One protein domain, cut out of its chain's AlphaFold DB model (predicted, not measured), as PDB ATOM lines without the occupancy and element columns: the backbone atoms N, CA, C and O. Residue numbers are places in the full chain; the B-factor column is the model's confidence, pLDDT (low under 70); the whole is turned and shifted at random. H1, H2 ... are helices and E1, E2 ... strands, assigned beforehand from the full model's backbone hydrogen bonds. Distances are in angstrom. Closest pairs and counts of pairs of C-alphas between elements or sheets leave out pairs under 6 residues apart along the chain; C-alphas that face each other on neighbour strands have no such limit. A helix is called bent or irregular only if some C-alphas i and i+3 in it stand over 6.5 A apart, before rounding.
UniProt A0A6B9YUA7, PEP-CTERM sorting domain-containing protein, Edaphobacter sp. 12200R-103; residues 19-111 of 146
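AT A GLANCE: This is residues 19 to 111 of the 146 residues of the protein "PEP-CTERM sorting domain-containing protein" of Edaphobacter sp. 12200R-103 (UniProt A0A6B9YUA7). One antiparallel sheet is folded back on itself into two unequal leaves and curled like part of a barrel: E5 and E6 face the larger leaf of E3, E2, E1, E8 and E7, and the bent strand E4 is the hinge. A very short helix, H1, packs on the larger leaf by E7 and E8, on the chain's path from E6 to E7. The printed part has 93 residues, with named elements in the order E1 E2 E3 E4 E5 E6 H1 E7 E8; the sheet's order is E6 E5 E4 E3 E2 E1 E8 E7, and the class is mostly strand. The whole is compact, with a radius of gyration of the C-alphas of 12.5 A, yet elongated in outline, spanning 40 by 25 by 21 A.

IN THESE COORDINATES: Find C-alpha 19 at (-30.210, -36.913, -50.259); from there E1, residues 19 to 29, runs 33.2 A to C-alpha 29 at (-8.698, -54.645, -32.220). E2, residues 33 to 41, comes back over 26.5 A. Next look for E3 at residues 56 to 59, E4 at 62 to 70, 22.5 A long, E5 at 75 to 80, 16.7 A long, and E6 at 84 to 86. H1 is residues 91 to 94 and E7 residues 97 to 101. E8, residues 104 to 110, runs 19.6 A to C-alpha 110 at (-29.408, -40.339, -54.504).

HOW THE PARTS SIT: Begin at E1 and E2, a hairpin at 170 degrees, where N 25 and O 37 are 2.8 A apart. On the other side of E1 is E8, antiparallel at 176 degrees, with N 24 and O 105 at 2.8 A. E7 and E8 form a hairpin, with N 99 and O 106 at 2.8 A, and E7 is an edge strand. E2 and E3 have no N and O pair within hydrogen-bond range; their C-alphas 59 and 37 face each other at 5.2 A. E1 to E6 make a meander, each strand the antiparallel neighbour of the one before. E4 bends by 64 degrees at residue 65, and its pairing is staggered: residues 62 to 63 pair with E3, N 59 and O 62 at 2.8 A, and residues 64 to 70 with E5, N 68 and O 77 at 2.8 A. E6, the other edge strand, has N 86 and O 76 at 2.8 A. E1 and E5 are apart. H1 is on the sheet at a height of 6.7 A, only just over none of its strands, with 2 of its 4 C-alphas falling on E8; its closest C-alphas to E7 are those of Phe 93 and Asn 99, 5.4 A. H1 is too short for an O i to N i+4 pair; its one O i to N i+3 pair is within range.

THE WHOLE: The two C-alphas farthest apart are those of Gly 31 and Asn 111, 41.6 A, while those of Glu 19 and Asn 111 are 4.4 A apart. The printed part has no cut. The long link is residues 42 to 55, between E2 and E3; the other links are tight. The mean pLDDT of the printed part is 80.1; look for values under 70 at residue 19, residues 42 to 51 and residues 54 to 55.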
ATOM      1  N   GLU A  19     -29.238 -37.295 -51.286       68.56
ATOM      2  CA  GLU A  19     -30.210 -36.913 -50.259       68.56
ATOM      3  C   GLU A  19     -29.654 -37.188 -48.865       68.56
ATOM      4  O   GLU A  19     -29.835 -36.410 -47.933       68.56
ATOM      5  N   SER A  20     -28.958 -38.314 -48.737       72.50
ATOM      6  CA  SER A  20     -28.277 -38.688 -47.517       72.50
ATOM      7  C   SER A  20     -27.059 -39.538 -47.826       72.50
ATOM      8  O   SER A  20     -27.037 -40.379 -48.734       72.50
ATOM      9  N   PHE A  21     -26.024 -39.288 -47.039       77.88
ATOM     10  CA  PHE A  21     -24.816 -40.078 -47.009       77.88
ATOM     11  C   PHE A  21     -24.670 -40.684 -45.622       77.88
ATOM     12  O   PHE A  21     -24.702 -39.949 -44.635       77.88
ATOM     13  N   ARG A  22     -24.478 -42.002 -45.552       85.19
ATOM     14  CA  ARG A  22     -24.144 -42.697 -44.312       85.19
ATOM     15  C   ARG A  22     -22.944 -43.604 -44.516       85.19
ATOM     16  O   ARG A  22     -22.917 -44.406 -45.446       85.19
ATOM     17  N   TYR A  23     -21.971 -43.512 -43.627       82.19
ATOM     18  CA  TYR A  23     -20.836 -44.421 -43.591       82.19
ATOM     19  C   TYR A  23     -20.672 -44.980 -42.187       82.19
ATOM     20  O   TYR A  23     -20.515 -44.222 -41.233       82.19
ATOM     21  N   ASP A  24     -20.681 -46.304 -42.089       86.19
ATOM     22  CA  ASP A  24     -20.455 -47.046 -40.860       86.19
ATOM     23  C   ASP A  24     -19.135 -47.831 -40.996       86.19
ATOM     24  O   ASP A  24     -18.911 -48.539 -41.979       86.19
ATOM     25  N   TYR A  25     -18.248 -47.720 -40.011       84.94
ATOM     26  CA  TYR A  25     -17.002 -48.483 -39.935       84.94
ATOM     27  C   TYR A  25     -16.912 -49.187 -38.593       84.94
ATOM     28  O   TYR A  25     -16.966 -48.535 -37.552       84.94
ATOM     29  N   THR A  26     -16.760 -50.509 -38.618       84.88
ATOM     30  CA  THR A  26     -16.636 -51.330 -37.411       84.88
ATOM     31  C   THR A  26     -15.378 -52.179 -37.475       84.88
ATOM     32  O   THR A  26     -15.328 -53.164 -38.204       84.88
ATOM     33  N   TYR A  27     -14.371 -51.833 -36.675       84.25
ATOM     34  CA  TYR A  27     -13.128 -52.596 -36.565       84.25
ATOM     35  C   TYR A  27     -12.931 -53.111 -35.143       84.25
ATOM     36  O   TYR A  27     -13.123 -52.377 -34.179       84.25
ATOM     37  N   TYR A  28     -12.530 -54.371 -35.002       82.88
ATOM     38  CA  TYR A  28     -12.192 -54.958 -33.711       82.88
ATOM     39  C   TYR A  28     -10.678 -55.093 -33.586       82.88
ATOM     40  O   TYR A  28     -10.050 -55.782 -34.393       82.88
ATOM     41  N   ASN A  29     -10.102 -54.464 -32.561       77.56
ATOM     42  CA  ASN A  29      -8.698 -54.645 -32.220       77.56
ATOM     43  C   ASN A  29      -8.574 -55.435 -30.907       77.56
ATOM     44  O   ASN A  29      -9.011 -54.945 -29.854       77.56
ATOM     45  N   PRO A  30      -7.990 -56.646 -30.946       78.12
ATOM     46  CA  PRO A  30      -7.782 -57.442 -29.749       78.12
ATOM     47  C   PRO A  30      -6.880 -56.690 -28.757       78.12
ATOM     48  O   PRO A  30      -5.735 -56.366 -29.050       78.12
ATOM     49  N   GLY A  31      -7.418 -56.415 -27.567       80.00
ATOM     50  CA  GLY A  31      -6.732 -55.694 -26.486       80.00
ATOM     51  C   GLY A  31      -7.240 -54.273 -26.240       80.00
ATOM     52  O   GLY A  31      -7.044 -53.758 -25.144       80.00
ATOM     53  N   ILE A  32      -7.940 -53.663 -27.203       75.69
ATOM     54  CA  ILE A  32      -8.504 -52.308 -27.054       75.69
ATOM     55  C   ILE A  32     -10.036 -52.319 -27.186       75.69
ATOM     56  O   ILE A  32     -10.712 -51.560 -26.498       75.69
ATOM     57  N   GLY A  33     -10.597 -53.222 -28.002       78.19
ATOM     58  CA  GLY A  33     -12.043 -53.405 -28.158       78.19
ATOM     59  C   GLY A  33     -12.559 -53.078 -29.561       78.19
ATOM     60  O   GLY A  33     -11.821 -53.147 -30.546       78.19
ATOM     61  N   TYR A  34     -13.857 -52.772 -29.650       76.19
ATOM     62  CA  TYR A  34     -14.518 -52.385 -30.897       76.19
ATOM     63  C   TYR A  34     -14.408 -50.882 -31.139       76.19
ATOM     64  O   TYR A  34     -14.670 -50.066 -30.257       76.19
ATOM     65  N   TYR A  35     -14.113 -50.531 -32.380       73.06
ATOM     66  CA  TYR A  35     -14.171 -49.181 -32.901       73.06
ATOM     67  C   TYR A  35     -15.351 -49.095 -33.844       73.06
ATOM     68  O   TYR A  35     -15.326 -49.709 -34.907       73.06
ATOM     69  N   ASN A  36     -16.373 -48.350 -33.440       79.69
ATOM     70  CA  ASN A  36     -17.479 -47.998 -34.312       79.69
ATOM     71  C   ASN A  36     -17.367 -46.515 -34.674       79.69
ATOM     72  O   ASN A  36     -17.096 -45.683 -33.804       79.69
ATOM     73  N   PHE A  37     -17.560 -46.212 -35.948       75.44
ATOM     74  CA  PHE A  37     -17.658 -44.869 -36.487       75.44
ATOM     75  C   PHE A  37     -18.877 -44.806 -37.390       75.44
ATOM     76  O   PHE A  37     -19.000 -45.615 -38.304       75.44
ATOM     77  N   VAL A  38     -19.741 -43.830 -37.136       80.94
ATOM     78  CA  VAL A  38     -20.898 -43.526 -37.975       80.94
ATOM     79  C   VAL A  38     -20.788 -42.070 -38.387       80.94
ATOM     80  O   VAL A  38     -20.653 -41.194 -37.533       80.94
ATOM     81  N   TYR A  39     -20.822 -41.831 -39.690       77.88
ATOM     82  CA  TYR A  39     -20.868 -40.504 -40.281       77.88
ATOM     83  C   TYR A  39     -22.143 -40.380 -41.096       77.88
ATOM     84  O   TYR A  39     -22.359 -41.162 -42.022       77.88
ATOM     85  N   GLU A  40     -22.956 -39.385 -40.761       79.44
ATOM     86  CA  GLU A  40     -24.141 -39.009 -41.522       79.44
ATOM     87  C   GLU A  40     -23.982 -37.566 -42.009       79.44
ATOM     88  O   GLU A  40     -23.509 -36.701 -41.272       79.44
ATOM     89  N   SER A  41     -24.334 -37.308 -43.269       72.81
ATOM     90  CA  SER A  41     -24.336 -35.957 -43.836       72.81
ATOM     91  C   SER A  41     -25.530 -35.762 -44.773       72.81
ATOM     92  O   SER A  41     -25.783 -36.631 -45.616       72.81
ATOM     93  N   PRO A  42     -26.251 -34.626 -44.662       65.62
ATOM     94  CA  PRO A  42     -27.303 -34.243 -45.603       65.62
ATOM     95  C   PRO A  42     -26.747 -33.605 -46.886       65.62
ATOM     96  O   PRO A  42     -27.474 -33.453 -47.863       65.62
ATOM     97  N   SER A  43     -25.478 -33.185 -46.892       61.47
ATOM     98  CA  SER A  43     -24.824 -32.589 -48.057       61.47
ATOM     99  C   SER A  43     -23.874 -33.572 -48.722       61.47
ATOM    100  O   SER A  43     -23.243 -34.399 -48.054       61.47
ATOM    101  N   LEU A  44     -23.777 -33.454 -50.048       57.59
ATOM    102  CA  LEU A  44     -22.927 -34.294 -50.873       57.59
ATOM    103  C   LEU A  44     -21.492 -34.323 -50.365       57.59
ATOM    104  O   LEU A  44     -20.934 -33.278 -50.032       57.59
ATOM    105  N   ILE A  45     -20.874 -35.502 -50.430       58.41
ATOM    106  CA  ILE A  45     -19.425 -35.598 -50.574       58.41
ATOM    107  C   ILE A  45     -19.119 -34.988 -51.930       58.41
ATOM    108  O   ILE A  45     -19.191 -35.646 -52.969       58.41
ATOM    109  N   THR A  46     -18.878 -33.686 -51.938       52.84
ATOM    110  CA  THR A  46     -18.227 -33.077 -53.083       52.84
ATOM    111  C   THR A  46     -16.853 -33.748 -53.179       52.84
ATOM    112  O   THR A  46     -16.266 -34.159 -52.176       52.84
ATOM    113  N   THR A  47     -16.334 -33.903 -54.390       53.47
ATOM    114  CA  THR A  47     -14.949 -34.338 -54.605       53.47
ATOM    115  C   THR A  47     -13.924 -33.331 -54.068       53.47
ATOM    116  O   THR A  47     -12.734 -33.520 -54.310       53.47
ATOM    117  N   ASP A  48     -14.346 -32.257 -53.385       51.56
ATOM    118  CA  ASP A  48     -13.436 -31.423 -52.616       51.56
ATOM    119  C   ASP A  48     -12.803 -32.273 -51.526       51.56
ATOM    120  O   ASP A  48     -13.453 -32.747 -50.597       51.56
ATOM    121  N   GLU A  49     -11.485 -32.384 -51.601       58.78
ATOM    122  CA  GLU A  49     -10.641 -33.005 -50.582       58.78
ATOM    123  C   GLU A  49     -10.571 -32.177 -49.279       58.78
ATOM    124  O   GLU A  49      -9.645 -32.316 -48.479       58.78
ATOM    125  N   GLY A  50     -11.537 -31.281 -49.066       64.25
ATOM    126  CA  GLY A  50     -11.627 -30.427 -47.898       64.25
ATOM    127  C   GLY A  50     -12.146 -31.187 -46.671       64.25
ATOM    128  O   GLY A  50     -12.991 -32.076 -46.794       64.25
ATOM    129  N   PRO A  51     -11.678 -30.838 -45.462       66.94
ATOM    130  CA  PRO A  51     -12.229 -31.385 -44.232       66.94
ATOM    131  C   PRO A  51     -13.689 -30.939 -44.062       66.94
ATOM    132  O   PRO A  51     -13.983 -29.746 -43.997       66.94
ATOM    133  N   LEU A  52     -14.602 -31.903 -43.956       71.81
ATOM    134  CA  LEU A  52     -16.016 -31.679 -43.673       71.81
ATOM    135  C   LEU A  52     -16.269 -31.791 -42.169       71.81
ATOM    136  O   LEU A  52     -15.744 -32.687 -41.504       71.81
ATOM    137  N   THR A  53     -17.114 -30.914 -41.632       72.75
ATOM    138  CA  THR A  53     -17.624 -31.029 -40.259       72.75
ATOM    139  C   THR A  53     -18.864 -31.931 -40.247       72.75
ATOM    140  O   THR A  53     -19.884 -31.542 -40.822       72.75
ATOM    141  N   PRO A  54     -18.806 -33.126 -39.634       68.56
ATOM    142  CA  PRO A  54     -19.954 -34.029 -39.535       68.56
ATOM    143  C   PRO A  54     -21.104 -33.436 -38.713       68.56
ATOM    144  O   PRO A  54     -20.855 -32.721 -37.744       68.56
ATOM    145  N   SER A  55     -22.354 -33.808 -39.019       69.88
ATOM    146  CA  SER A  55     -23.492 -33.502 -38.134       69.88
ATOM    147  C   SER A  55     -23.439 -34.309 -36.836       69.88
ATOM    148  O   SER A  55     -23.826 -33.824 -35.775       69.88
ATOM    149  N   SER A  56     -22.938 -35.539 -36.912       73.94
ATOM    150  CA  SER A  56     -22.610 -36.375 -35.767       73.94
ATOM    151  C   SER A  56     -21.424 -37.258 -36.130       73.94
ATOM    152  O   SER A  56     -21.325 -37.781 -37.241       73.94
ATOM    153  N   CYS A  57     -20.475 -37.372 -35.206       74.38
ATOM    154  CA  CYS A  57     -19.337 -38.247 -35.382       74.38
ATOM    155  C   CYS A  57     -18.748 -38.670 -34.046       74.38
ATOM    156  O   CYS A  57     -18.365 -37.831 -33.229       74.38
ATOM    157  N   THR A  58     -18.576 -39.978 -33.897       76.00
ATOM    158  CA  THR A  58     -17.853 -40.577 -32.780       76.00
ATOM    159  C   THR A  58     -16.807 -41.524 -33.348       76.00
ATOM    160  O   THR A  58     -17.141 -42.439 -34.095       76.00
ATOM    161  N   ALA A  59     -15.541 -41.311 -33.002       72.50
ATOM    162  CA  ALA A  59     -14.432 -42.190 -33.339       72.50
ATOM    163  C   ALA A  59     -13.746 -42.636 -32.044       72.50
ATOM    164  O   ALA A  59     -13.305 -41.813 -31.243       72.50
ATOM    165  N   LEU A  60     -13.663 -43.951 -31.825       74.69
ATOM    166  CA  LEU A  60     -13.046 -44.544 -30.627       74.69
ATOM    167  C   LEU A  60     -13.664 -44.021 -29.306       74.69
ATOM    168  O   LEU A  60     -12.959 -43.756 -28.335       74.69
ATOM    169  N   GLY A  61     -14.983 -43.795 -29.284       75.44
ATOM    170  CA  GLY A  61     -15.689 -43.261 -28.109       75.44
ATOM    171  C   GLY A  61     -15.448 -41.773 -27.825       75.44
ATOM    172  O   GLY A  61     -15.952 -41.262 -26.830       75.44
ATOM    173  N   SER A  62     -14.713 -41.067 -28.688       80.56
ATOM    174  CA  SER A  62     -14.509 -39.616 -28.619       80.56
ATOM    175  C   SER A  62     -15.212 -38.917 -29.785       80.56
ATOM    176  O   SER A  62     -15.309 -39.506 -30.865       80.56
ATOM    177  N   PRO A  63     -15.689 -37.671 -29.621       82.69
ATOM    178  CA  PRO A  63     -16.206 -36.908 -30.748       82.69
ATOM    179  C   PRO A  63     -15.088 -36.683 -31.776       82.69
ATOM    180  O   PRO A  63     -13.932 -36.453 -31.406       82.69
ATOM    181  N   CYS A  64     -15.423 -36.769 -33.064       83.94
ATOM    182  CA  CYS A  64     -14.523 -36.323 -34.122       83.94
ATOM    183  C   CYS A  64     -14.965 -34.968 -34.669       83.94
ATOM    184  O   CYS A  64     -16.151 -34.639 -34.682       83.94
ATOM    185  N   ASN A  65     -13.989 -34.183 -35.110       85.00
ATOM    186  CA  ASN A  65     -14.191 -32.786 -35.476       85.00
ATOM    187  C   ASN A  65     -14.257 -32.618 -36.994       85.00
ATOM    188  O   ASN A  65     -14.901 -31.694 -37.486       85.00
ATOM    189  N   GLN A  66     -13.555 -33.481 -37.733       85.75
ATOM    190  CA  GLN A  66     -13.431 -33.388 -39.182       85.75
ATOM    191  C   GLN A  66     -13.376 -34.775 -39.819       85.75
ATOM    192  O   GLN A  66     -12.785 -35.706 -39.270       85.75
ATOM    193  N   VAL A  67     -13.950 -34.889 -41.012       84.44
ATOM    194  CA  VAL A  67     -13.886 -36.079 -41.863       84.44
ATOM    195  C   VAL A  67     -13.583 -35.633 -43.290       84.44
ATOM    196  O   VAL A  67     -14.200 -34.694 -43.779       84.44
ATOM    197  N   ALA A  68     -12.652 -36.297 -43.969       84.94
ATOM    198  CA  ALA A  68     -12.420 -36.132 -45.400       84.94
ATOM    199  C   ALA A  68     -12.575 -37.473 -46.107       84.94
ATOM    200  O   ALA A  68     -12.080 -38.506 -45.648       84.94
ATOM    201  N   ILE A  69     -13.248 -37.445 -47.251       82.25
ATOM    202  CA  ILE A  69     -13.479 -38.620 -48.083       82.25
ATOM    203  C   ILE A  69     -12.817 -38.356 -49.430       82.25
ATOM    204  O   ILE A  69     -13.335 -37.630 -50.270       82.25
ATOM    205  N   LEU A  70     -11.646 -38.951 -49.625       85.56
ATOM    206  CA  LEU A  70     -10.826 -38.780 -50.814       85.56
ATOM    207  C   LEU A  70     -11.093 -39.948 -51.767       85.56
ATOM    208  O   LEU A  70     -10.275 -40.867 -51.888       85.56
ATOM    209  N   ALA A  71     -12.250 -39.918 -52.432       80.75
ATOM    210  CA  ALA A  71     -12.706 -40.989 -53.323       80.75
ATOM    211  C   ALA A  71     -11.688 -41.311 -54.434       80.75
ATOM    212  O   ALA A  71     -11.438 -42.482 -54.714       80.75
ATOM    213  N   ALA A  72     -11.032 -40.290 -55.003       81.00
ATOM    214  CA  ALA A  72     -10.010 -40.459 -56.041       81.00
ATOM    215  C   ALA A  72      -8.798 -41.280 -55.567       81.00
ATOM    216  O   ALA A  72      -8.198 -42.016 -56.347       81.00
ATOM    217  N   SER A  73      -8.455 -41.182 -54.281       83.81
ATOM    218  CA  SER A  73      -7.350 -41.931 -53.675       83.81
ATOM    219  C   SER A  73      -7.799 -43.202 -52.945       83.81
ATOM    220  O   SER A  73      -6.957 -43.932 -52.420       83.81
ATOM    221  N   GLY A  74      -9.111 -43.467 -52.886       87.31
ATOM    222  CA  GLY A  74      -9.682 -44.582 -52.133       87.31
ATOM    223  C   GLY A  74      -9.451 -44.473 -50.624       87.31
ATOM    224  O   GLY A  74      -9.206 -45.491 -49.968       87.31
ATOM    225  N   LYS A  75      -9.461 -43.250 -50.074       88.62
ATOM    226  CA  LYS A  75      -9.165 -42.988 -48.657       88.62
ATOM    227  C   LYS A  75     -10.305 -42.280 -47.937       88.62
ATOM    228  O   LYS A  75     -10.981 -41.428 -48.501       88.62
ATOM    229  N   VAL A  76     -10.452 -42.595 -46.656       87.94
ATOM    230  CA  VAL A  76     -11.288 -41.859 -45.703       87.94
ATOM    231  C   VAL A  76     -10.408 -41.480 -44.517       87.94
ATOM    232  O   VAL A  76      -9.730 -42.334 -43.942       87.94
ATOM    233  N   GLN A  77     -10.377 -40.198 -44.176       89.31
ATOM    234  CA  GLN A  77      -9.614 -39.656 -43.058       89.31
ATOM    235  C   GLN A  77     -10.562 -39.034 -42.046       89.31
ATOM    236  O   GLN A  77     -11.491 -38.318 -42.404       89.31
ATOM    237  N   ILE A  78     -10.333 -39.335 -40.775       86.06
ATOM    238  CA  ILE A  78     -11.148 -38.868 -39.662       86.06
ATOM    239  C   ILE A  78     -10.198 -38.239 -38.655       86.06
ATOM    240  O   ILE A  78      -9.257 -38.892 -38.197       86.06
ATOM    241  N   TRP A  79     -10.463 -36.987 -38.298       87.75
ATOM    242  CA  TRP A  79      -9.697 -36.243 -37.310       87.75
ATOM    243  C   TRP A  79     -10.555 -35.940 -36.083       87.75
ATOM    244  O   TRP A  79     -11.684 -35.456 -36.173       87.75
ATOM    245  N   GLY A  80      -9.986 -36.200 -34.914       84.62
ATOM    246  CA  GLY A  80     -10.566 -35.929 -33.603       84.62
ATOM    247  C   GLY A  80      -9.473 -36.026 -32.546       84.62
ATOM    248  O   GLY A  80      -8.320 -35.705 -32.827       84.62
ATOM    249  N   ALA A  81      -9.804 -36.536 -31.358       83.88
ATOM    250  CA  ALA A  81      -8.788 -36.864 -30.350       83.88
ATOM    251  C   ALA A  81      -7.757 -37.886 -30.869       83.88
ATOM    252  O   ALA A  81      -6.585 -37.835 -30.514       83.88
ATOM    253  N   ASN A  82      -8.200 -38.784 -31.752       81.81
ATOM    254  CA  ASN A  82      -7.364 -39.740 -32.460       81.81
ATOM    255  C   ASN A  82      -7.609 -39.597 -33.964       81.81
ATOM    256  O   ASN A  82      -8.748 -39.399 -34.390       81.81
ATOM    257  N   THR A  83      -6.548 -39.697 -34.763       85.75
ATOM    258  CA  THR A  83      -6.658 -39.670 -36.227       85.75
ATOM    259  C   THR A  83      -6.777 -41.095 -36.750       85.75
ATOM    260  O   THR A  83      -5.911 -41.925 -36.476       85.75
ATOM    261  N   LEU A  84      -7.833 -41.379 -37.515       85.94
ATOM    262  CA  LEU A  84      -8.032 -42.661 -38.188       85.94
ATOM    263  C   LEU A  84      -7.946 -42.446 -39.700       85.94
ATOM    264  O   LEU A  84      -8.619 -41.575 -40.249       85.94
ATOM    265  N   SER A  85      -7.129 -43.249 -40.380       90.00
ATOM    266  CA  SER A  85      -7.042 -43.245 -41.839       90.00
ATOM    267  C   SER A  85      -7.342 -44.633 -42.377       90.00
ATOM    268  O   SER A  85      -6.650 -45.603 -42.076       90.00
ATOM    269  N   ILE A  86      -8.390 -44.706 -43.186       90.00
ATOM    270  CA  ILE A  86      -8.816 -45.900 -43.899       90.00
ATOM    271  C   ILE A  86      -8.361 -45.716 -45.341       90.00
ATOM    272  O   ILE A  86      -8.575 -44.661 -45.937       90.00
ATOM    273  N   SER A  87      -7.679 -46.714 -45.888       92.50
ATOM    274  CA  SER A  87      -7.078 -46.655 -47.220       92.50
ATOM    275  C   SER A  87      -7.368 -47.928 -48.004       92.50
ATOM    276  O   SER A  87      -7.797 -48.927 -47.427       92.50
ATOM    277  N   ASN A  88      -7.118 -47.881 -49.315       91.56
ATOM    278  CA  ASN A  88      -7.340 -48.985 -50.252       91.56
ATOM    279  C   ASN A  88      -8.819 -49.383 -50.403       91.56
ATOM    280  O   ASN A  88      -9.128 -50.550 -50.636       91.56
ATOM    281  N   LEU A  89      -9.738 -48.419 -50.287       90.25
ATOM    282  CA  LEU A  89     -11.137 -48.648 -50.637       90.25
ATOM    283  C   LEU A  89     -11.278 -48.678 -52.169       90.25
ATOM    284  O   LEU A  89     -10.748 -47.788 -52.841       90.25
ATOM    285  N   PRO A  90     -11.974 -49.675 -52.745       89.81
ATOM    286  CA  PRO A  90     -12.155 -49.754 -54.189       89.81
ATOM    287  C   PRO A  90     -13.018 -48.589 -54.686       89.81
ATOM    288  O   PRO A  90     -13.914 -48.132 -53.984       89.81
ATOM    289  N   ALA A  91     -12.802 -48.132 -55.923       84.25
ATOM    290  CA  ALA A  91     -13.569 -47.016 -56.489       84.25
ATOM    291  C   ALA A  91     -15.091 -47.274 -56.505       84.25
ATOM    292  O   ALA A  91     -15.880 -46.345 -56.348       84.25
ATOM    293  N   SER A  92     -15.510 -48.540 -56.633       87.25
ATOM    294  CA  SER A  92     -16.917 -48.949 -56.538       87.25
ATOM    295  C   SER A  92     -17.545 -48.665 -55.172       87.25
ATOM    296  O   SER A  92     -18.753 -48.493 -55.087       87.25
ATOM    297  N   PHE A  93     -16.743 -48.562 -54.111       87.94
ATOM    298  CA  PHE A  93     -17.222 -48.289 -52.760       87.94
ATOM    299  C   PHE A  93     -17.900 -46.916 -52.634       87.94
ATOM    300  O   PHE A  93     -18.801 -46.755 -51.817       87.94
ATOM    301  N   PHE A  94     -17.501 -45.954 -53.472       85.88
ATOM    302  CA  PHE A  94     -18.010 -44.578 -53.477       85.88
ATOM    303  C   PHE A  94     -19.169 -44.361 -54.467       85.88
ATOM    304  O   PHE A  94     -19.478 -43.223 -54.814       85.88
ATOM    305  N   GLN A  95     -19.791 -45.432 -54.967       86.31
ATOM    306  CA  GLN A  95     -20.923 -45.344 -55.896       86.31
ATOM    307  C   GLN A  95     -22.267 -45.281 -55.163       86.31
ATOM    308  O   GLN A  95     -22.396 -45.747 -54.034       86.31
ATOM    309  N   VAL A  96     -23.292 -44.736 -55.825       85.88
ATOM    310  CA  VAL A  96     -24.670 -44.716 -55.308       85.88
ATOM    311  C   VAL A  96     -25.137 -46.138 -54.975       85.88
ATOM    312  O   VAL A  96     -24.946 -47.057 -55.769       85.88
ATOM    313  N   GLY A  97     -25.777 -46.306 -53.817       87.75
ATOM    314  CA  GLY A  97     -26.242 -47.593 -53.302       87.75
ATOM    315  C   GLY A  97     -25.600 -47.968 -51.968       87.75
ATOM    316  O   GLY A  97     -25.007 -47.134 -51.284       87.75
ATOM    317  N   SER A  98     -25.756 -49.234 -51.582       91.75
ATOM    318  CA  SER A  98     -25.159 -49.799 -50.369       91.75
ATOM    319  C   SER A  98     -23.931 -50.629 -50.732       91.75
ATOM    320  O   SER A  98     -24.049 -51.695 -51.331       91.75
ATOM    321  N   ASN A  99     -22.755 -50.145 -50.345       91.50
ATOM    322  CA  ASN A  99     -21.468 -50.769 -50.610       91.50
ATOM    323  C   ASN A  99     -20.829 -51.249 -49.310       91.50
ATOM    324  O   ASN A  99     -20.925 -50.601 -48.269       91.50
ATOM    325  N   THR A 100     -20.134 -52.381 -49.367       92.81
ATOM    326  CA  THR A 100     -19.388 -52.931 -48.231       92.81
ATOM    327  C   THR A 100     -17.990 -53.340 -48.683       92.81
ATOM    328  O   THR A 100     -17.800 -53.806 -49.803       92.81
ATOM    329  N   SER A 101     -16.992 -53.108 -47.833       90.06
ATOM    330  CA  SER A 101     -15.594 -53.457 -48.084       90.06
ATOM    331  C   SER A 101     -14.882 -53.702 -46.758       90.06
ATOM    332  O   SER A 101     -14.536 -52.764 -46.039       90.06
ATOM    333  N   GLY A 102     -14.655 -54.973 -46.423       88.56
ATOM    334  CA  GLY A 102     -14.030 -55.370 -45.163       88.56
ATOM    335  C   GLY A 102     -14.831 -54.884 -43.952       88.56
ATOM    336  O   GLY A 102     -15.950 -55.331 -43.726       88.56
ATOM    337  N   PHE A 103     -14.248 -53.961 -43.192       88.94
ATOM    338  CA  PHE A 103     -14.829 -53.368 -41.980       88.94
ATOM    339  C   PHE A 103     -15.640 -52.088 -42.243       88.94
ATOM    340  O   PHE A 103     -16.132 -51.464 -41.303       88.94
ATOM    341  N   SER A 104     -15.746 -51.679 -43.507       88.81
ATOM    342  CA  SER A 104     -16.408 -50.452 -43.942       88.81
ATOM    343  C   SER A 104     -17.714 -50.765 -44.668       88.81
ATOM    344  O   SER A 104     -17.742 -51.596 -45.577       88.81
ATOM    345  N   SER A 105     -18.776 -50.040 -44.341       90.31
ATOM    346  CA  SER A 105     -20.034 -50.018 -45.088       90.31
ATOM    347  C   SER A 105     -20.449 -48.582 -45.388       90.31
ATOM    348  O   SER A 105     -20.372 -47.713 -44.525       90.31
ATOM    349  N   MET A 106     -20.875 -48.323 -46.620       87.69
ATOM    350  CA  MET A 106     -21.284 -47.009 -47.104       87.69
ATOM    351  C   MET A 106     -22.652 -47.120 -47.767       87.69
ATOM    352  O   MET A 106     -22.867 -47.996 -48.598       87.69
ATOM    353  N   SER A 107     -23.569 -46.229 -47.417       88.19
ATOM    354  CA  SER A 107     -24.872 -46.084 -48.052       88.19
ATOM    355  C   SER A 107     -24.989 -44.675 -48.619       88.19
ATOM    356  O   SER A 107     -25.018 -43.690 -47.880       88.19
ATOM    357  N   ILE A 108     -25.025 -44.584 -49.946       84.88
ATOM    358  CA  ILE A 108     -25.230 -43.341 -50.686       84.88
ATOM    359  C   ILE A 108     -26.624 -43.399 -51.293       84.88
ATOM    360  O   ILE A 108     -26.877 -44.193 -52.203       84.88
ATOM    361  N   ARG A 109     -27.530 -42.544 -50.818       83.19
ATOM    362  CA  ARG A 109     -28.878 -42.433 -51.373       83.19
ATOM    363  C   ARG A 109     -28.958 -41.203 -52.267       83.19
ATOM    364  O   ARG A 109     -28.796 -40.073 -51.810       83.19
ATOM    365  N   GLN A 110     -29.191 -41.428 -53.557       78.81
ATOM    366  CA  GLN A 110     -29.408 -40.339 -54.504       78.81
ATOM    367  C   GLN A 110     -30.733 -39.644 -54.199       78.81
ATOM    368  O   GLN A 110     -31.723 -40.308 -53.896       78.81
ATOM    369  N   ASN A 111     -30.748 -38.315 -54.301       73.06
ATOM    370  CA  ASN A 111     -31.986 -37.566 -54.195       73.06
ATOM    371  C   ASN A 111     -32.823 -37.789 -55.456       73.06
ATOM    372  O   ASN A 111     -32.481 -37.292 -56.530       73.06
TER     373      ASN A 111